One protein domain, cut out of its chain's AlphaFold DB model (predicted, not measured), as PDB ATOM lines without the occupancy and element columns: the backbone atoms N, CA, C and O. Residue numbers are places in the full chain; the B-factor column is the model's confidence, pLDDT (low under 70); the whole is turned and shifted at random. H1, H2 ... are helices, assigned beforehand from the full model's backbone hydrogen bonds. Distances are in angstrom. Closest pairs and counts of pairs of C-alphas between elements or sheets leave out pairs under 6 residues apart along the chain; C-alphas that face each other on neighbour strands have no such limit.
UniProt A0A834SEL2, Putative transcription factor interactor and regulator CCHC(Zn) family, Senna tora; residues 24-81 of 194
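Overview. This is residues 24 to 81 of the 194 residues of the protein "Putative transcription factor interactor and regulator CCHC(Zn) family" of Senna tora (UniProt A0A834SEL2). Which shape? Little is regular: H1 and H3 meet near their ends as an L, and residues 33 to 54 loop out and back to H2. Which parts? Three named helices, H1, H2, H3 in chain order, hold 23 of 58 printed residues: all helix, no named strand. It is compact, radius of gyration of the C-alphas 10.9 A, spanning 34 by 22 by 22 A.

Along the chain. Where is H1? H1, residues 24 to 32, runs 12.5 A from C-alpha 24 at (39.501, 23.959, -7.517). And the others? H2 is residues 55 to 59; H3, residues 64 to 72, runs 12.3 A to C-alpha 72 at (38.586, 38.883, -20.945).

Arrangement. How do H1 and H3 meet? They touch only at their ends, about perpendicular at 77 degrees, the C-alphas of Glu 30 and Ala 64 closest at 4.8 A. And H2? It is close to H3 but not clearly touching, the C-alphas of Trp 56 and Ala 66 closest at 7.6 A. In each helix every O i to N i+4 pair is within hydrogen-bond range.

Size, cuts and confidence. How large? C-alphas 25 and 44, the farthest apart, are 34.2 A apart. Any cut? The printed part has no cut; the H1 to H2 link is long. Low confidence? Residue 35 and residues 38 to 50 have pLDDT under 70.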
ATOM      1  N   ARG A  24      40.271  24.111  -6.279       93.50
ATOM      2  CA  ARG A  24      39.501  23.959  -7.517       93.50
ATOM      3  C   ARG A  24      38.020  24.289  -7.326       93.50
ATOM      4  O   ARG A  24      37.529  25.234  -7.929       93.50
ATOM      5  N   LYS A  25      37.361  23.639  -6.360       94.25
ATOM      6  CA  LYS A  25      35.958  23.929  -5.999       94.25
ATOM      7  C   LYS A  25      35.709  25.400  -5.664       94.25
ATOM      8  O   LYS A  25      34.625  25.920  -5.915       94.25
ATOM      9  N   ARG A  26      36.683  26.067  -5.039       93.50
ATOM     10  CA  ARG A  26      36.567  27.484  -4.694       93.50
ATOM     11  C   ARG A  26      36.591  28.355  -5.944       93.50
ATOM     12  O   ARG A  26      35.771  29.255  -6.025       93.50
ATOM     13  N   ILE A  27      37.484  28.079  -6.891       92.88
ATOM     14  CA  ILE A  27      37.559  28.800  -8.169       92.88
ATOM     15  C   ILE A  27      36.299  28.551  -8.982       92.88
ATOM     16  O   ILE A  27      35.701  29.510  -9.446       92.88
ATOM     17  N   ASP A  28      35.855  27.297  -9.096       92.75
ATOM     18  CA  ASP A  28      34.658  26.945  -9.866       92.75
ATOM     19  C   ASP A  28      33.427  27.718  -9.358       92.75
ATOM     20  O   ASP A  28      32.604  28.186 -10.143       92.75
ATOM     21  N   LYS A  29      33.337  27.946  -8.041       92.31
ATOM     22  CA  LYS A  29      32.299  28.796  -7.444       92.31
ATOM     23  C   LYS A  29      32.421  30.267  -7.854       92.31
ATOM     24  O   LYS A  29      31.408  30.914  -8.085       92.31
ATOM     25  N   GLU A  30      33.631  30.814  -7.925       90.56
ATOM     26  CA  GLU A  30      33.837  32.189  -8.406       90.56
ATOM     27  C   GLU A  30      33.576  32.301  -9.918       90.56
ATOM     28  O   GLU A  30      33.075  33.326 -10.372       90.56
ATOM     29  N   ILE A  31      33.855  31.239 -10.686       90.12
ATOM     30  CA  ILE A  31      33.554  31.140 -12.120       90.12
ATOM     31  C   ILE A  31      32.038  31.221 -12.362       90.12
ATOM     32  O   ILE A  31      31.587  31.915 -13.269       90.12
ATOM     33  N   GLN A  32      31.218  30.583 -11.525       87.88
ATOM     34  CA  GLN A  32      29.754  30.686 -11.635       87.88
ATOM     35  C   GLN A  32      29.229  32.124 -11.464       87.88
ATOM     36  O   GLN A  32      28.163  32.465 -11.968       87.88
ATOM     37  N   GLU A  33      29.989  32.986 -10.793       81.06
ATOM     38  CA  GLU A  33      29.631  34.381 -10.532       81.06
ATOM     39  C   GLU A  33      30.150  35.348 -11.616       81.06
ATOM     40  O   GLU A  33      29.924  36.556 -11.522       81.06
ATOM     41  N   LEU A  34      30.814  34.842 -12.665       74.62
ATOM     42  CA  LEU A  34      31.434  35.663 -13.715       74.62
ATOM     43  C   LEU A  34      30.448  36.539 -14.477       74.62
ATOM     44  O   LEU A  34      30.766  37.682 -14.790       74.62
ATOM     45  N   GLY A  35      29.240  36.031 -14.736       68.81
ATOM     46  CA  GLY A  35      28.213  36.750 -15.496       68.81
ATOM     47  C   GLY A  35      27.698  38.026 -14.819       68.81
ATOM     48  O   GLY A  35      26.928  38.763 -15.424       68.81
ATOM     49  N   LYS A  36      28.107  38.296 -13.574       74.81
ATOM     50  CA  LYS A  36      27.676  39.465 -12.796       74.81
ATOM     51  C   LYS A  36      28.617  40.662 -12.931       74.81
ATOM     52  O   LYS A  36      28.250  41.757 -12.516       74.81
ATOM     53  N   TRP A  37      29.814  40.469 -13.489       74.12
ATOM     54  CA  TRP A  37      30.875  41.478 -13.467       74.12
ATOM     55  C   TRP A  37      31.481  41.675 -14.850       74.12
ATOM     56  O   TRP A  37      32.070  40.753 -15.414       74.12
ATOM     57  N   LEU A  38      31.388  42.900 -15.365       68.50
ATOM     58  CA  LEU A  38      32.057  43.311 -16.595       68.50
ATOM     59  C   LEU A  38      33.333  44.092 -16.252       68.50
ATOM     60  O   LEU A  38      33.268  45.017 -15.435       68.50
ATOM     61  N   PRO A  39      34.485  43.752 -16.855       69.56
ATOM     62  CA  PRO A  39      35.701  44.532 -16.683       69.56
ATOM     63  C   PRO A  39      35.507  45.917 -17.308       69.56
ATOM     64  O   PRO A  39      35.010  46.049 -18.428       69.56
ATOM     65  N   ARG A  40      35.891  46.966 -16.577       66.69
ATOM     66  CA  ARG A  40      35.877  48.344 -17.074       66.69
ATOM     67  C   ARG A  40      37.261  48.679 -17.630       66.69
ATOM     68  O   ARG A  40      38.267  48.403 -16.986       66.69
ATOM     69  N   TRP A  41      37.314  49.250 -18.830       60.78
ATOM     70  CA  TRP A  41      38.569  49.672 -19.454       60.78
ATOM     71  C   TRP A  41      39.113  50.927 -18.756       60.78
ATOM     72  O   TRP A  41      38.396  51.920 -18.655       60.78
ATOM     73  N   ALA A  42      40.358  50.871 -18.275       62.66
ATOM     74  CA  ALA A  42      41.021  51.966 -17.555       62.66
ATOM     75  C   ALA A  42      42.022  52.764 -18.420       62.66
ATOM     76  O   ALA A  42      42.618  53.721 -17.939       62.66
ATOM     77  N   GLY A  43      42.183  52.415 -19.704       58.00
ATOM     78  CA  GLY A  43      43.186  53.017 -20.592       58.00
ATOM     79  C   GLY A  43      44.551  52.311 -20.567       58.00
ATOM     80  O   GLY A  43      44.837  51.487 -19.711       58.00
ATOM     81  N   GLU A  44      45.388  52.605 -21.568       56.97
ATOM     82  CA  GLU A  44      46.837  52.321 -21.575       56.97
ATOM     83  C   GLU A  44      47.300  50.850 -21.416       56.97
ATOM     84  O   GLU A  44      48.202  50.561 -20.642       56.97
ATOM     85  N   LYS A  45      46.730  49.886 -22.168       53.25
ATOM     86  CA  LYS A  45      47.154  48.452 -22.196       53.25
ATOM     87  C   LYS A  45      47.303  47.776 -20.812       53.25
ATOM     88  O   LYS A  45      47.812  46.660 -20.718       53.25
ATOM     89  N   ARG A  46      46.845  48.428 -19.747       51.78
ATOM     90  CA  ARG A  46      46.901  48.005 -18.357       51.78
ATOM     91  C   ARG A  46      45.479  48.080 -17.858       51.78
ATOM     92  O   ARG A  46      44.879  49.142 -17.765       51.78
ATOM     93  N   TYR A  47      44.912  46.924 -17.598       55.38
ATOM     94  CA  TYR A  47      43.594  46.856 -17.012       55.38
ATOM     95  C   TYR A  47      43.780  46.864 -15.501       55.38
ATOM     96  O   TYR A  47      44.416  45.971 -14.940       55.38
ATOM     97  N   GLU A  48      43.260  47.888 -14.842       55.62
ATOM     98  CA  GLU A  48      43.220  47.934 -13.390       55.62
ATOM     99  C   GLU A  48      41.956  47.218 -12.916       55.62
ATOM    100  O   GLU A  48      40.830  47.650 -13.170       55.62
ATOM    101  N   VAL A  49      42.128  46.077 -12.250       62.56
ATOM    102  CA  VAL A  49      41.018  45.422 -11.555       62.56
ATOM    103  C   VAL A  49      40.911  46.056 -10.174       62.56
ATOM    104  O   VAL A  49      41.480  45.550  -9.205       62.56
ATOM    105  N   GLU A  50      40.163  47.153 -10.062       64.00
ATOM    106  CA  GLU A  50      39.788  47.732  -8.768       64.00
ATOM    107  C   GLU A  50      38.803  46.801  -8.034       64.00
ATOM    108  O   GLU A  50      37.594  47.019  -7.977       64.00
ATOM    109  N   CYS A  51      39.309  45.703  -7.462       74.38
ATOM    110  CA  CYS A  51      38.512  44.861  -6.577       74.38
ATOM    111  C   CYS A  51      38.582  45.372  -5.139       74.38
ATOM    112  O   CYS A  51      39.502  45.027  -4.391       74.38
ATOM    113  N   GLY A  52      37.533  46.060  -4.683       77.31
ATOM    114  CA  GLY A  52      37.355  46.380  -3.258       77.31
ATOM    115  C   GLY A  52      37.312  45.141  -2.344       77.31
ATOM    116  O   GLY A  52      37.500  45.244  -1.135       77.31
ATOM    117  N   CYS A  53      37.129  43.947  -2.917       85.19
ATOM    118  CA  CYS A  53      37.061  42.683  -2.194       85.19
ATOM    119  C   CYS A  53      38.363  42.269  -1.492       85.19
ATOM    120  O   CYS A  53      38.302  41.477  -0.551       85.19
ATOM    121  N   ARG A  54      39.537  42.694  -1.997       84.94
ATOM    122  CA  ARG A  54      40.896  42.306  -1.536       84.94
ATOM    123  C   ARG A  54      41.170  40.801  -1.392       84.94
ATOM    124  O   ARG A  54      42.231  40.401  -0.923       84.94
ATOM    125  N   LYS A  55      40.243  39.943  -1.816       88.44
ATOM    126  CA  LYS A  55      40.298  38.492  -1.621       88.44
ATOM    127  C   LYS A  55      41.513  37.880  -2.303       88.44
ATOM    128  O   LYS A  55      42.207  37.085  -1.681       88.44
ATOM    129  N   TRP A  56      41.794  38.306  -3.533       90.31
ATOM    130  CA  TRP A  56      42.946  37.816  -4.282       90.31
ATOM    131  C   TRP A  56      44.271  38.206  -3.623       90.31
ATOM    132  O   TRP A  56      45.120  37.345  -3.441       90.31
ATOM    133  N   ILE A  57      44.399  39.446  -3.148       89.38
ATOM    134  CA  ILE A  57      45.592  39.912  -2.424       89.38
ATOM    135  C   ILE A  57      45.798  39.109  -1.129       89.38
ATOM    136  O   ILE A  57      46.918  38.741  -0.799       89.38
ATOM    137  N   LEU A  58      44.718  38.810  -0.401       91.25
ATOM    138  CA  LEU A  58      44.789  38.106   0.883       91.25
ATOM    139  C   LEU A  58      45.032  36.600   0.751       91.25
ATOM    140  O   LEU A  58      45.705  36.018   1.596       91.25
ATOM    141  N   THR A  59      44.434  35.943  -0.247       91.44
ATOM    142  CA  THR A  59      44.508  34.477  -0.368       91.44
ATOM    143  C   THR A  59      45.392  33.998  -1.511       91.44
ATOM    144  O   THR A  59      45.649  32.805  -1.588       91.44
ATOM    145  N   GLY A  60      45.796  34.861  -2.441       91.25
ATOM    146  CA  GLY A  60      46.432  34.450  -3.697       91.25
ATOM    147  C   GLY A  60      45.487  33.710  -4.655       91.25
ATOM    148  O   GLY A  60      45.913  33.244  -5.700       91.25
ATOM    149  N   ILE A  61      44.193  33.609  -4.328       93.31
ATOM    150  CA  ILE A  61      43.182  32.942  -5.166       93.31
ATOM    151  C   ILE A  61      42.365  34.022  -5.882       93.31
ATOM    152  O   ILE A  61      41.763  34.847  -5.181       93.31
ATOM    153  N   PRO A  62      42.302  34.021  -7.225       92.88
ATOM    154  CA  PRO A  62      41.502  34.972  -7.987       92.88
ATOM    155  C   PRO A  62      40.047  35.026  -7.497       92.88
ATOM    156  O   PRO A  62      39.410  34.001  -7.250       92.88
ATOM    157  N   CYS A  63      39.519  36.234  -7.316       91.19
ATOM    158  CA  CYS A  63      38.102  36.465  -7.023       91.19
ATOM    159  C   CYS A  63      37.284  36.547  -8.318       91.19
ATOM    160  O   CYS A  63      37.865  36.729  -9.382       91.19
ATOM    161  N   ALA A  64      35.950  36.516  -8.238       89.75
ATOM    162  CA  ALA A  64      35.083  36.671  -9.416       89.75
ATOM    163  C   ALA A  64      35.458  37.871 -10.320       89.75
ATOM    164  O   ALA A  64      35.490  37.737 -11.540       89.75
ATOM    165  N   HIS A  65      35.834  39.015  -9.732       88.69
ATOM    166  CA  HIS A  65      36.292  40.195 -10.477       88.69
ATOM    167  C   HIS A  65      37.604  39.941 -11.238       88.69
ATOM    168  O   HIS A  65      37.710  40.263 -12.418       88.69
ATOM    169  N   ALA A  66      38.591  39.333 -10.575       89.12
ATOM    170  CA  ALA A  66      39.874  38.990 -11.186       89.12
ATOM    171  C   ALA A  66      39.707  37.931 -12.281       89.12
ATOM    172  O   ALA A  66      40.298  38.055 -13.344       89.12
ATOM    173  N   ILE A  67      38.863  36.923 -12.056       91.19
ATOM    174  CA  ILE A  67      38.591  35.873 -13.043       91.19
ATOM    175  C   ILE A  67      37.860  36.452 -14.261       91.19
ATOM    176  O   ILE A  67      38.183  36.077 -15.382       91.19
ATOM    177  N   SER A  68      36.923  37.393 -14.075       88.44
ATOM    178  CA  SER A  68      36.261  38.081 -15.198       88.44
ATOM    179  C   SER A  68      37.285  38.801 -16.076       88.44
ATOM    180  O   SER A  68      37.271  38.674 -17.301       88.44
ATOM    181  N   PHE A  69      38.244  39.472 -15.438       86.62
ATOM    182  CA  PHE A  69      39.342  40.116 -16.138       86.62
ATOM    183  C   PHE A  69      40.269  39.120 -16.863       86.62
ATOM    184  O   PHE A  69      40.522  39.280 -18.055       86.62
ATOM    185  N   ILE A  70      40.718  38.060 -16.189       90.19
ATOM    186  CA  ILE A  70      41.570  37.010 -16.778       90.19
ATOM    187  C   ILE A  70      40.881  36.360 -17.992       90.19
ATOM    188  O   ILE A  70      41.495  36.164 -19.041       90.19
ATOM    189  N   ASN A  71      39.575  36.105 -17.895       89.00
ATOM    190  CA  ASN A  71      38.791  35.567 -19.003       89.00
ATOM    191  C   ASN A  71      38.664  36.552 -20.169       89.00
ATOM    192  O   ASN A  71      38.679  36.128 -21.323       89.00
ATOM    193  N   HIS A  72      38.562  37.858 -19.899       86.50
ATOM    194  CA  HIS A  72      38.586  38.883 -20.945       86.50
ATOM    195  C   HIS A  72      39.920  38.881 -21.710       86.50
ATOM    196  O   HIS A  72      39.928  39.039 -22.929       86.50
ATOM    197  N   MET A  73      41.024  38.605 -21.010       88.19
ATOM    198  CA  MET A  73      42.355  38.393 -21.593       88.19
ATOM    199  C   MET A  73      42.510  37.029 -22.292       88.19
ATOM    200  O   MET A  73      43.532  36.785 -22.925       88.19
ATOM    201  N   LYS A  74      41.489  36.159 -22.235       89.19
ATOM    202  CA  LYS A  74      41.484  34.779 -22.763       89.19
ATOM    203  C   LYS A  74      42.536  33.865 -22.130       89.19
ATOM    204  O   LYS A  74      42.985  32.903 -22.753       89.19
ATOM    205  N   GLU A  75      42.902  34.140 -20.888       92.06
ATOM    206  CA  GLU A  75      43.841  33.331 -20.119       92.06
ATOM    207  C   GLU A  75      43.103  32.433 -19.121       92.06
ATOM    208  O   GLU A  75      41.899  32.577 -18.895       92.06
ATOM    209  N   LYS A  76      43.812  31.466 -18.528       92.00
ATOM    210  CA  LYS A  76      43.214  30.555 -17.551       92.00
ATOM    211  C   LYS A  76      43.416  31.107 -16.140       92.00
ATOM    212  O   LYS A  76      44.540  31.434 -15.769       92.00
ATOM    213  N   PRO A  77      42.379  31.122 -15.284       91.69
ATOM    214  CA  PRO A  77      42.525  31.567 -13.895       91.69
ATOM    215  C   PRO A  77      43.439  30.657 -13.065       91.69
ATOM    216  O   PRO A  77      43.911  31.062 -12.008       91.69
ATOM    217  N   GLU A  78      43.678  29.430 -13.530       92.25
ATOM    218  CA  GLU A  78      44.533  28.438 -12.875       92.25
ATOM    219  C   GLU A  78      46.014  28.837 -12.897       92.25
ATOM    220  O   GLU A  78      46.721  28.565 -11.928       92.25
ATOM    221  N   ASP A  79      46.452  29.542 -13.943       92.31
ATOM    222  CA  ASP A  79      47.849  29.958 -14.130       92.31
ATOM    223  C   ASP A  79      48.249  31.072 -13.146       92.31
ATOM    224  O   ASP A  79      49.417  31.253 -12.812       92.31
ATOM    225  N   TYR A  80      47.254  31.786 -12.614       91.69
ATOM    226  CA  TYR A  80      47.412  32.870 -11.643       91.69
ATOM    227  C   TYR A  80      47.437  32.396 -10.187       91.69
ATOM    228  O   TYR A  80      47.493  33.214  -9.262       91.69
ATOM    229  N   ILE A  81      47.347  31.084  -9.961       93.31
ATOM    230  CA  ILE A  81      47.286  30.512  -8.622       93.31
ATOM    231  C   ILE A  81      48.682  30.101  -8.168       93.31
ATOM    232  O   ILE A  81      49.357  29.337  -8.858       93.31
TER     233      ILE A  81